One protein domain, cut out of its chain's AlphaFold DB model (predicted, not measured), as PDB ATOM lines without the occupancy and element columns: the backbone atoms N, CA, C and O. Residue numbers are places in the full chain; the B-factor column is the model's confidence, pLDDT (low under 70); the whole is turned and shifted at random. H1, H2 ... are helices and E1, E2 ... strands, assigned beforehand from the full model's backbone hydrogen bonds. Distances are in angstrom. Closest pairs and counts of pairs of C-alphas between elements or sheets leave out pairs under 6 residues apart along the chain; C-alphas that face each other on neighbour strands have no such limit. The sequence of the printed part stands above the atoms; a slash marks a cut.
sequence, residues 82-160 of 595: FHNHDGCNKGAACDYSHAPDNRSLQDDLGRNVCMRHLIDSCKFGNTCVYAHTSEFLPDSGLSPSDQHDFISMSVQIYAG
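Overview. This is residues 82 to 160 of the 595 residues of an uncharacterized protein of Fibularhizoctonia sp. CBS 109695 (UniProt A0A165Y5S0). Little regular structure: a small core hairpin, E1 and E2, sits among long loops, with H1 toward one end and the longest helix, H3, toward the other, where it packs on H2. The 79 printed residues run H1, E1, E2, H2, H3, a mixed class with 29 residues in named elements. The whole is compact, radius of gyration of the C-alphas 12.8 A, spans 38 by 26 by 21 A.

Arrangement. E1, residues 104 to 106, and E2, residues 112 to 114, form an antiparallel hairpin at 141 degrees; N 113 and O 105 are 2.7 A apart. H2, residues 115 to 118, touches H3, residues 144 to 158; their closest C-alphas, Met 115 and Val 155, are 6.2 A apart. E1 and H3 are near each other. H1, residues 82 to 85, is apart from H2 and H3; its C-alpha closest to E2 is that of Asn 84, 5.5 A from that of Asn 112. In H3 every O i to N i+4 pair is within hydrogen-bond range; H1 and H2 are too short for one.

Along the chain. C-alpha 82 of H1 is at (3.712, 34.139, 26.030). H3, 20.9 A long, ends with C-alpha 158 at (-16.760, 46.212, 24.124).

Size, cuts and confidence. The printed part has no cut. Links H1 to E1 and H2 to H3 are long. Residues 140 to 160 have pLDDT under 70.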
ATOM      1  N   PHE A  82       2.694  34.704  26.920       95.12
ATOM      2  CA  PHE A  82       3.712  34.139  26.030       95.12
ATOM      3  C   PHE A  82       3.168  33.935  24.617       95.12
ATOM      4  O   PHE A  82       3.843  34.305  23.666       95.12
ATOM      5  N   HIS A  83       1.923  33.462  24.481       95.12
ATOM      6  CA  HIS A  83       1.234  33.364  23.189       95.12
ATOM      7  C   HIS A  83       1.186  34.711  22.465       95.12
ATOM      8  O   HIS A  83       1.528  34.801  21.293       95.12
ATOM      9  N   ASN A  84       0.840  35.778  23.187       95.81
ATOM     10  CA  ASN A  84       0.630  37.094  22.590       95.81
ATOM     11  C   ASN A  84       1.920  37.873  22.273       95.81
ATOM     12  O   ASN A  84       1.848  38.874  21.568       95.81
ATOM     13  N   HIS A  85       3.088  37.465  22.779       93.56
ATOM     14  CA  HIS A  85       4.348  38.199  22.572       93.56
ATOM     15  C   HIS A  85       5.412  37.357  21.868       93.56
ATOM     16  O   HIS A  85       5.789  37.680  20.743       93.56
ATOM     17  N   ASP A  86       5.859  36.277  22.512       88.62
ATOM     18  CA  ASP A  86       7.057  35.515  22.124       88.62
ATOM     19  C   ASP A  86       6.739  34.134  21.511       88.62
ATOM     20  O   ASP A  86       7.647  33.389  21.142       88.62
ATOM     21  N   GLY A  87       5.452  33.787  21.407       88.94
ATOM     22  CA  GLY A  87       4.971  32.451  21.067       88.94
ATOM     23  C   GLY A  87       4.922  31.529  22.293       88.94
ATOM     24  O   GLY A  87       5.845  31.465  23.107       88.94
ATOM     25  N   CYS A  88       3.820  30.792  22.456       93.50
ATOM     26  CA  CYS A  88       3.669  29.842  23.557       93.50
ATOM     27  C   CYS A  88       4.165  28.454  23.143       93.50
ATOM     28  O   CYS A  88       3.561  27.789  22.309       93.50
ATOM     29  N   ASN A  89       5.219  27.958  23.792       93.56
ATOM     30  CA  ASN A  89       5.771  26.625  23.522       93.56
ATOM     31  C   ASN A  89       4.932  25.463  24.086       93.56
ATOM     32  O   ASN A  89       5.258  24.303  23.848       93.56
ATOM     33  N   LYS A  90       3.878  25.754  24.860       89.12
ATOM     34  CA  LYS A  90       2.977  24.734  25.411       89.12
ATOM     35  C   LYS A  90       1.874  24.318  24.432       89.12
ATOM     36  O   LYS A  90       1.219  23.310  24.688       89.12
ATOM     37  N   GLY A  91       1.648  25.076  23.352       87.44
ATOM     38  CA  GLY A  91       0.579  24.814  22.381       87.44
ATOM     39  C   GLY A  91      -0.768  24.536  23.061       87.44
ATOM     40  O   GLY A  91      -1.164  25.237  23.994       87.44
ATOM     41  N   ALA A  92      -1.430  23.450  22.662       82.50
ATOM     42  CA  ALA A  92      -2.709  23.014  23.230       82.50
ATOM     43  C   ALA A  92      -2.662  22.603  24.721       82.50
ATOM     44  O   ALA A  92      -3.713  22.510  25.361       82.50
ATOM     45  N   ALA A  93      -1.472  22.361  25.282       86.50
ATOM     46  CA  ALA A  93      -1.262  22.050  26.698       86.50
ATOM     47  C   ALA A  93      -1.054  23.308  27.565       86.50
ATOM     48  O   ALA A  93      -0.674  23.204  28.731       86.50
ATOM     49  N   CYS A  94      -1.260  24.505  27.007       89.19
ATOM     50  CA  CYS A  94      -1.187  25.747  27.761       89.19
ATOM     51  C   CYS A  94      -2.333  25.852  28.780       89.19
ATOM     52  O   CYS A  94      -3.503  25.657  28.450       89.19
ATOM     53  N   ASP A  95      -1.988  26.209  30.019       90.12
ATOM     54  CA  ASP A  95      -2.950  26.437  31.106       90.12
ATOM     55  C   ASP A  95      -3.721  27.768  30.956       90.12
ATOM     56  O   ASP A  95      -4.682  28.019  31.681       90.12
ATOM     57  N   TYR A  96      -3.288  28.626  30.026       89.56
ATOM     58  CA  TYR A  96      -3.819  29.966  29.776       89.56
ATOM     59  C   TYR A  96      -4.513  30.039  28.409       89.56
ATOM     60  O   TYR A  96      -4.175  29.296  27.487       89.56
ATOM     61  N   SER A  97      -5.466  30.959  28.256       89.31
ATOM     62  CA  SER A  97      -6.250  31.113  27.027       89.31
ATOM     63  C   SER A  97      -5.413  31.677  25.879       89.31
ATOM     64  O   SER A  97      -4.745  32.700  26.031       89.31
ATOM     65  N   HIS A  98      -5.486  31.026  24.719       92.94
ATOM     66  CA  HIS A  98      -4.992  31.563  23.446       92.94
ATOM     67  C   HIS A  98      -6.112  32.217  22.624       92.94
ATOM     68  O   HIS A  98      -5.824  32.946  21.682       92.94
ATOM     69  N   ALA A  99      -7.376  32.000  23.001       86.62
ATOM     70  CA  ALA A  99      -8.520  32.595  22.328       86.62
ATOM     71  C   ALA A  99      -8.631  34.102  22.634       86.62
ATOM     72  O   ALA A  99      -8.336  34.503  23.771       86.62
ATOM     73  N   PRO A 100      -9.102  34.911  21.666       88.69
ATOM     74  CA  PRO A 100      -9.378  36.323  21.885       88.69
ATOM     75  C   PRO A 100     -10.493  36.522  22.912       88.69
ATOM     76  O   PRO A 100     -11.388  35.690  23.081       88.69
ATOM     77  N   ASP A 101     -10.445  37.661  23.592       86.06
ATOM     78  CA  ASP A 101     -11.424  38.069  24.596       86.06
ATOM     79  C   ASP A 101     -11.958  39.482  24.322       86.06
ATOM     80  O   ASP A 101     -11.583  40.151  23.362       86.06
ATOM     81  N   ASN A 102     -12.833  39.984  25.192       83.50
ATOM     82  CA  ASN A 102     -13.416  41.321  25.053       83.50
ATOM     83  C   ASN A 102     -12.426  42.478  25.298       83.50
ATOM     84  O   ASN A 102     -12.853  43.628  25.418       83.50
ATOM     85  N   ARG A 103     -11.123  42.208  25.412       88.69
ATOM     86  CA  ARG A 103     -10.055  43.207  25.572       88.69
ATOM     87  C   ARG A 103      -9.011  43.114  24.458       88.69
ATOM     88  O   ARG A 103      -8.081  43.931  24.442       88.69
ATOM     89  N   SER A 104      -9.178  42.193  23.512       94.00
ATOM     90  CA  SER A 104      -8.216  41.940  22.451       94.00
ATOM     91  C   SER A 104      -8.848  41.626  21.093       94.00
ATOM     92  O   SER A 104     -10.021  41.283  20.995       94.00
ATOM     93  N   LEU A 105      -8.063  41.801  20.031       91.44
ATOM     94  CA  LEU A 105      -8.383  41.383  18.663       91.44
ATOM     95  C   LEU A 105      -7.296  40.425  18.189       91.44
ATOM     96  O   LEU A 105      -6.124  40.684  18.444       91.44
ATOM     97  N   GLN A 106      -7.665  39.343  17.513       94.06
ATOM     98  CA  GLN A 106      -6.683  38.399  16.989       94.06
ATOM     99  C   GLN A 106      -6.022  38.963  15.718       94.06
ATOM    100  O   GLN A 106      -6.717  39.516  14.864       94.06
ATOM    101  N   ASP A 107      -4.692  38.888  15.628       93.75
ATOM    102  CA  ASP A 107      -3.923  39.223  14.423       93.75
ATOM    103  C   ASP A 107      -3.761  38.004  13.496       93.75
ATOM    104  O   ASP A 107      -4.074  36.878  13.883       93.75
ATOM    105  N   ASP A 108      -3.251  38.211  12.280       91.94
ATOM    106  CA  ASP A 108      -3.021  37.160  11.273       91.94
ATOM    107  C   ASP A 108      -1.938  36.146  11.699       91.94
ATOM    108  O   ASP A 108      -1.725  35.137  11.031       91.94
ATOM    109  N   LEU A 109      -1.236  36.400  12.810       91.06
ATOM    110  CA  LEU A 109      -0.311  35.452  13.438       91.06
ATOM    111  C   LEU A 109      -0.974  34.680  14.591       91.06
ATOM    112  O   LEU A 109      -0.291  33.972  15.332       91.06
ATOM    113  N   GLY A 110      -2.284  34.844  14.789       90.56
ATOM    114  CA  GLY A 110      -3.059  34.194  15.841       90.56
ATOM    115  C   GLY A 110      -2.875  34.797  17.236       90.56
ATOM    116  O   GLY A 110      -3.417  34.252  18.205       90.56
ATOM    117  N   ARG A 111      -2.140  35.906  17.385       94.81
ATOM    118  CA  ARG A 111      -1.891  36.571  18.676       94.81
ATOM    119  C   ARG A 111      -3.025  37.518  19.021       94.81
ATOM    120  O   ARG A 111      -3.589  38.181  18.159       94.81
ATOM    121  N   ASN A 112      -3.294  37.677  20.310       95.56
ATOM    122  CA  ASN A 112      -4.298  38.623  20.780       95.56
ATOM    123  C   ASN A 112      -3.660  40.001  21.001       95.56
ATOM    124  O   ASN A 112      -2.838  40.178  21.902       95.56
ATOM    125  N   VAL A 113      -4.045  40.978  20.183       96.00
ATOM    126  CA  VAL A 113      -3.592  42.376  20.194       96.00
ATOM    127  C   VAL A 113      -4.441  43.208  21.147       96.00
ATOM    128  O   VAL A 113      -5.668  43.138  21.130       96.00
ATOM    129  N   CYS A 114      -3.801  44.035  21.974       95.75
ATOM    130  CA  CYS A 114      -4.485  44.867  22.962       95.75
ATOM    131  C   CYS A 114      -5.379  45.915  22.288       95.75
ATOM    132  O   CYS A 114      -4.879  46.860  21.673       95.75
ATOM    133  N   MET A 115      -6.693  45.856  22.508       92.44
ATOM    134  CA  MET A 115      -7.612  46.868  21.975       92.44
ATOM    135  C   MET A 115      -7.294  48.280  22.485       92.44
ATOM    136  O   MET A 115      -7.351  49.245  21.727       92.44
ATOM    137  N   ARG A 116      -6.883  48.423  23.755       88.00
ATOM    138  CA  ARG A 116      -6.507  49.732  24.321       88.00
ATOM    139  C   ARG A 116      -5.226  50.297  23.713       88.00
ATOM    140  O   ARG A 116      -5.082  51.516  23.675       88.00
ATOM    141  N   HIS A 117      -4.301  49.448  23.264       95.12
ATOM    142  CA  HIS A 117      -3.088  49.894  22.576       95.12
ATOM    143  C   HIS A 117      -3.422  50.494  21.214       95.12
ATOM    144  O   HIS A 117      -2.906  51.554  20.889       95.12
ATOM    145  N   LEU A 118      -4.340  49.870  20.474       91.25
ATOM    146  CA  LEU A 118      -4.733  50.330  19.140       91.25
ATOM    147  C   LEU A 118      -5.407  51.711  19.130       91.25
ATOM    148  O   LEU A 118      -5.453  52.355  18.089       91.25
ATOM    149  N   ILE A 119      -5.907  52.166  20.283       87.38
ATOM    150  CA  ILE A 119      -6.464  53.512  20.485       87.38
ATOM    151  C   ILE A 119      -5.573  54.396  21.382       87.38
ATOM    152  O   ILE A 119      -6.073  55.315  22.031       87.38
ATOM    153  N   ASP A 120      -4.278  54.081  21.494       89.00
ATOM    154  CA  ASP A 120      -3.274  54.842  22.259       89.00
ATOM    155  C   ASP A 120      -3.631  55.082  23.748       89.00
ATOM    156  O   ASP A 120      -3.265  56.097  24.344       89.00
ATOM    157  N   SER A 121      -4.345  54.146  24.384       88.94
ATOM    158  CA  SER A 121      -4.854  54.277  25.766       88.94
ATOM    159  C   SER A 121      -4.386  53.182  26.738       88.94
ATOM    160  O   SER A 121      -4.774  53.175  27.910       88.94
ATOM    161  N   CYS A 122      -3.565  52.230  26.284       94.00
ATOM    162  CA  CYS A 122      -3.070  51.157  27.146       94.00
ATOM    163  C   CYS A 122      -2.060  51.690  28.173       94.00
ATOM    164  O   CYS A 122      -1.006  52.209  27.809       94.00
ATOM    165  N   LYS A 123      -2.354  51.506  29.466       94.75
ATOM    166  CA  LYS A 123      -1.484  51.940  30.575       94.75
ATOM    167  C   LYS A 123      -0.321  50.977  30.854       94.75
ATOM    168  O   LYS A 123       0.634  51.360  31.516       94.75
ATOM    169  N   PHE A 124      -0.395  49.746  30.345       92.12
ATOM    170  CA  PHE A 124       0.551  48.673  30.671       92.12
ATOM    171  C   PHE A 124       1.799  48.666  29.775       92.12
ATOM    172  O   PHE A 124       2.798  48.037  30.106       92.12
ATOM    173  N   GLY A 125       1.790  49.365  28.634       91.69
ATOM    174  CA  GLY A 125       2.934  49.354  27.713       91.69
ATOM    175  C   GLY A 125       3.400  47.922  27.395       91.69
ATOM    176  O   GLY A 125       2.585  47.035  27.167       91.69
ATOM    177  N   ASN A 126       4.707  47.668  27.446       89.06
ATOM    178  CA  ASN A 126       5.278  46.352  27.123       89.06
ATOM    179  C   ASN A 126       5.024  45.264  28.190       89.06
ATOM    180  O   ASN A 126       5.419  44.113  27.993       89.06
ATOM    181  N   THR A 127       4.402  45.594  29.328       92.38
ATOM    182  CA  THR A 127       3.984  44.593  30.325       92.38
ATOM    183  C   THR A 127       2.557  44.101  30.097       92.38
ATOM    184  O   THR A 127       2.123  43.185  30.791       92.38
ATOM    185  N   CYS A 128       1.837  44.652  29.110       95.69
ATOM    186  CA  CYS A 128       0.499  44.189  28.762       95.69
ATOM    187  C   CYS A 128       0.503  42.692  28.417       95.69
ATOM    188  O   CYS A 128       1.410  42.202  27.748       95.69
ATOM    189  N   VAL A 129      -0.530  41.966  28.844       96.25
ATOM    190  CA  VAL A 129      -0.679  40.533  28.540       96.25
ATOM    191  C   VAL A 129      -0.980  40.290  27.053       96.25
ATOM    192  O   VAL A 129      -0.712  39.207  26.543       96.25
ATOM    193  N   TYR A 130      -1.480  41.301  26.341       97.00
ATOM    194  CA  TYR A 130      -1.761  41.266  24.903       97.00
ATOM    195  C   TYR A 130      -0.642  41.929  24.088       97.00
ATOM    196  O   TYR A 130       0.109  42.760  24.609       97.00
ATOM    197  N   ALA A 131      -0.572  41.612  22.797       96.62
ATOM    198  CA  ALA A 131       0.408  42.166  21.873       96.62
ATOM    199  C   ALA A 131       0.190  43.674  21.659       96.62
ATOM    200  O   ALA A 131      -0.946  44.149  21.571       96.62
ATOM    201  N   HIS A 132       1.279  44.432  21.535       96.00
ATOM    202  CA  HIS A 132       1.277  45.864  21.211       96.00
ATOM    203  C   HIS A 132       1.863  46.100  19.814       96.00
ATOM    204  O   HIS A 132       2.875  46.778  19.639       96.00
ATOM    205  N   THR A 133       1.254  45.468  18.815       92.81
ATOM    206  CA  THR A 133       1.589  45.677  17.409       92.81
ATOM    207  C   THR A 133       0.325  45.614  16.567       92.81
ATOM    208  O   THR A 133      -0.539  44.776  16.803       92.81
ATOM    209  N   SER A 134       0.211  46.523  15.604       91.50
ATOM    210  CA  SER A 134      -0.856  46.541  14.600       91.50
ATOM    211  C   SER A 134      -0.390  46.026  13.237       91.50
ATOM    212  O   SER A 134      -1.180  46.000  12.301       91.50
ATOM    213  N   GLU A 135       0.882  45.629  13.116       92.75
ATOM    214  CA  GLU A 135       1.522  45.278  11.839       92.75
ATOM    215  C   GLU A 135       0.874  44.071  11.151       92.75
ATOM    216  O   GLU A 135       0.869  44.002   9.927       92.75
ATOM    217  N   PHE A 136       0.301  43.158  11.937       91.12
ATOM    218  CA  PHE A 136      -0.264  41.895  11.464       91.12
ATOM    219  C   PHE A 136      -1.783  41.827  11.622       91.12
ATOM    220  O   PHE A 136      -2.351  40.746  11.540       91.12
ATOM    221  N   LEU A 137      -2.457  42.943  11.914       88.00
ATOM    222  CA  LEU A 137      -3.917  42.923  11.933       88.00
ATOM    223  C   LEU A 137      -4.441  42.681  10.511       88.00
ATOM    224  O   LEU A 137      -3.904  43.300   9.586       88.00
ATOM    225  N   PRO A 138      -5.504  41.873  10.345       80.19
ATOM    226  CA  PRO A 138      -6.059  41.575   9.034       80.19
ATOM    227  C   PRO A 138      -6.340  42.864   8.268       80.19
ATOM    228  O   PRO A 138      -6.924  43.822   8.803       80.19
ATOM    229  N   ASP A 139      -5.908  42.897   7.007       75.44
ATOM    230  CA  ASP A 139      -6.146  44.030   6.124       75.44
ATOM    231  C   ASP A 139      -7.649  44.129   5.855       75.44
ATOM    232  O   ASP A 139      -8.221  43.460   4.995       75.44
ATOM    233  N   SER A 140      -8.317  44.958   6.653       62.03
ATOM    234  CA  SER A 140      -9.764  45.169   6.580       62.03
ATOM    235  C   SER A 140     -10.231  45.773   5.245       62.03
ATOM    236  O   SER A 140     -11.431  45.964   5.049       62.03
ATOM    237  N   GLY A 141      -9.311  46.126   4.333       52.12
ATOM    238  CA  GLY A 141      -9.613  46.842   3.089       52.12
ATOM    239  C   GLY A 141     -10.075  48.286   3.324       52.12
ATOM    240  O   GLY A 141     -10.505  48.970   2.392       52.12
ATOM    241  N   LEU A 142      -9.996  48.751   4.573       49.47
ATOM    242  CA  LEU A 142     -10.356  50.085   5.024       49.47
ATOM    243  C   LEU A 142      -9.125  50.996   4.992       49.47
ATOM    244  O   LEU A 142      -7.991  50.546   5.149       49.47
ATOM    245  N   SER A 143      -9.318  52.303   4.788       58.72
ATOM    246  CA  SER A 143      -8.187  53.228   4.898       58.72
ATOM    247  C   SER A 143      -7.631  53.220   6.333       58.72
ATOM    248  O   SER A 143      -8.380  52.932   7.264       58.72
ATOM    249  N   PRO A 144      -6.362  53.603   6.576       53.62
ATOM    250  CA  PRO A 144      -5.798  53.620   7.931       53.62
ATOM    251  C   PRO A 144      -6.616  54.432   8.953       53.62
ATOM    252  O   PRO A 144      -6.577  54.151  10.146       53.62
ATOM    253  N   SER A 145      -7.365  55.444   8.496       47.84
ATOM    254  CA  SER A 145      -8.299  56.202   9.340       47.84
ATOM    255  C   SER A 145      -9.579  55.416   9.630       47.84
ATOM    256  O   SER A 145     -10.006  55.364  10.775       47.84
ATOM    257  N   ASP A 146     -10.135  54.744   8.625       48.53
ATOM    258  CA  ASP A 146     -11.348  53.933   8.760       48.53
ATOM    259  C   ASP A 146     -11.097  52.662   9.595       48.53
ATOM    260  O   ASP A 146     -11.971  52.228  10.341       48.53
ATOM    261  N   GLN A 147      -9.891  52.087   9.526       55.53
ATOM    262  CA  GLN A 147      -9.479  50.953  10.359       55.53
ATOM    263  C   GLN A 147      -9.318  51.374  11.827       55.53
ATOM    264  O   GLN A 147      -9.796  50.682  12.723       55.53
ATOM    265  N   HIS A 148      -8.716  52.540  12.082       57.62
ATOM    266  CA  HIS A 148      -8.662  53.128  13.421       57.62
ATOM    267  C   HIS A 148     -10.068  53.436  13.960       57.62
ATOM    268  O   HIS A 148     -10.340  53.178  15.130       57.62
ATOM    269  N   ASP A 149     -10.984  53.923  13.121       53.03
ATOM    270  CA  ASP A 149     -12.371  54.209  13.509       53.03
ATOM    271  C   ASP A 149     -13.176  52.924  13.771       53.03
ATOM    272  O   ASP A 149     -13.920  52.853  14.750       53.03
ATOM    273  N   PHE A 150     -12.977  51.873  12.971       59.00
ATOM    274  CA  PHE A 150     -13.557  50.544  13.188       59.00
ATOM    275  C   PHE A 150     -13.067  49.913  14.496       59.00
ATOM    276  O   PHE A 150     -13.869  49.410  15.289       59.00
ATOM    277  N   ILE A 151     -11.757  49.981  14.752       60.00
ATOM    278  CA  ILE A 151     -11.159  49.510  16.000       60.00
ATOM    279  C   ILE A 151     -11.684  50.346  17.167       60.00
ATOM    280  O   ILE A 151     -12.152  49.778  18.146       60.00
ATOM    281  N   SER A 152     -11.704  51.676  17.053       54.41
ATOM    282  CA  SER A 152     -12.207  52.577  18.095       54.41
ATOM    283  C   SER A 152     -13.678  52.322  18.422       54.41
ATOM    284  O   SER A 152     -14.039  52.259  19.595       54.41
ATOM    285  N   MET A 153     -14.516  52.085  17.410       50.94
ATOM    286  CA  MET A 153     -15.922  51.722  17.576       50.94
ATOM    287  C   MET A 153     -16.078  50.346  18.237       50.94
ATOM    288  O   MET A 153     -16.909  50.189  19.126       50.94
ATOM    289  N   SER A 154     -15.256  49.367  17.858       51.66
ATOM    290  CA  SER A 154     -15.246  48.039  18.483       51.66
ATOM    291  C   SER A 154     -14.822  48.127  19.951       51.66
ATOM    292  O   SER A 154     -15.525  47.619  20.820       51.66
ATOM    293  N   VAL A 155     -13.749  48.867  20.260       52.12
ATOM    294  CA  VAL A 155     -13.319  49.142  21.642       52.12
ATOM    295  C   VAL A 155     -14.418  49.865  22.420       52.12
ATOM    296  O   VAL A 155     -14.651  49.528  23.574       52.12
ATOM    297  N   GLN A 156     -15.121  50.824  21.809       50.47
ATOM    298  CA  GLN A 156     -16.225  51.542  22.452       50.47
ATOM    299  C   GLN A 156     -17.392  50.605  22.785       50.47
ATOM    300  O   GLN A 156     -17.867  50.600  23.918       50.47
ATOM    301  N   ILE A 157     -17.778  49.738  21.847       47.94
ATOM    302  CA  ILE A 157     -18.827  48.730  22.039       47.94
ATOM    303  C   ILE A 157     -18.442  47.732  23.145       47.94
ATOM    304  O   ILE A 157     -19.251  47.468  24.032       47.94
ATOM    305  N   TYR A 158     -17.210  47.208  23.140       46.75
ATOM    306  CA  TYR A 158     -16.760  46.212  24.124       46.75
ATOM    307  C   TYR A 158     -16.446  46.799  25.506       46.75
ATOM    308  O   TYR A 158     -16.618  46.115  26.513       46.75
ATOM    309  N   ALA A 159     -16.018  48.062  25.580       40.47
ATOM    310  CA  ALA A 159     -15.753  48.761  26.836       40.47
ATOM    311  C   ALA A 159     -17.001  49.432  27.441       40.47
ATOM    312  O   ALA A 159     -16.892  50.066  28.491       40.47
ATOM    313  N   GLY A 160     -18.172  49.330  26.797       34.03
ATOM    314  CA  GLY A 160     -19.388  50.026  27.233       34.03
ATOM    315  C   GLY A 160     -19.269  51.554  27.172       34.03
ATOM    316  O   GLY A 160     -19.934  52.256  27.934       34.03
TER     317      GLY A 160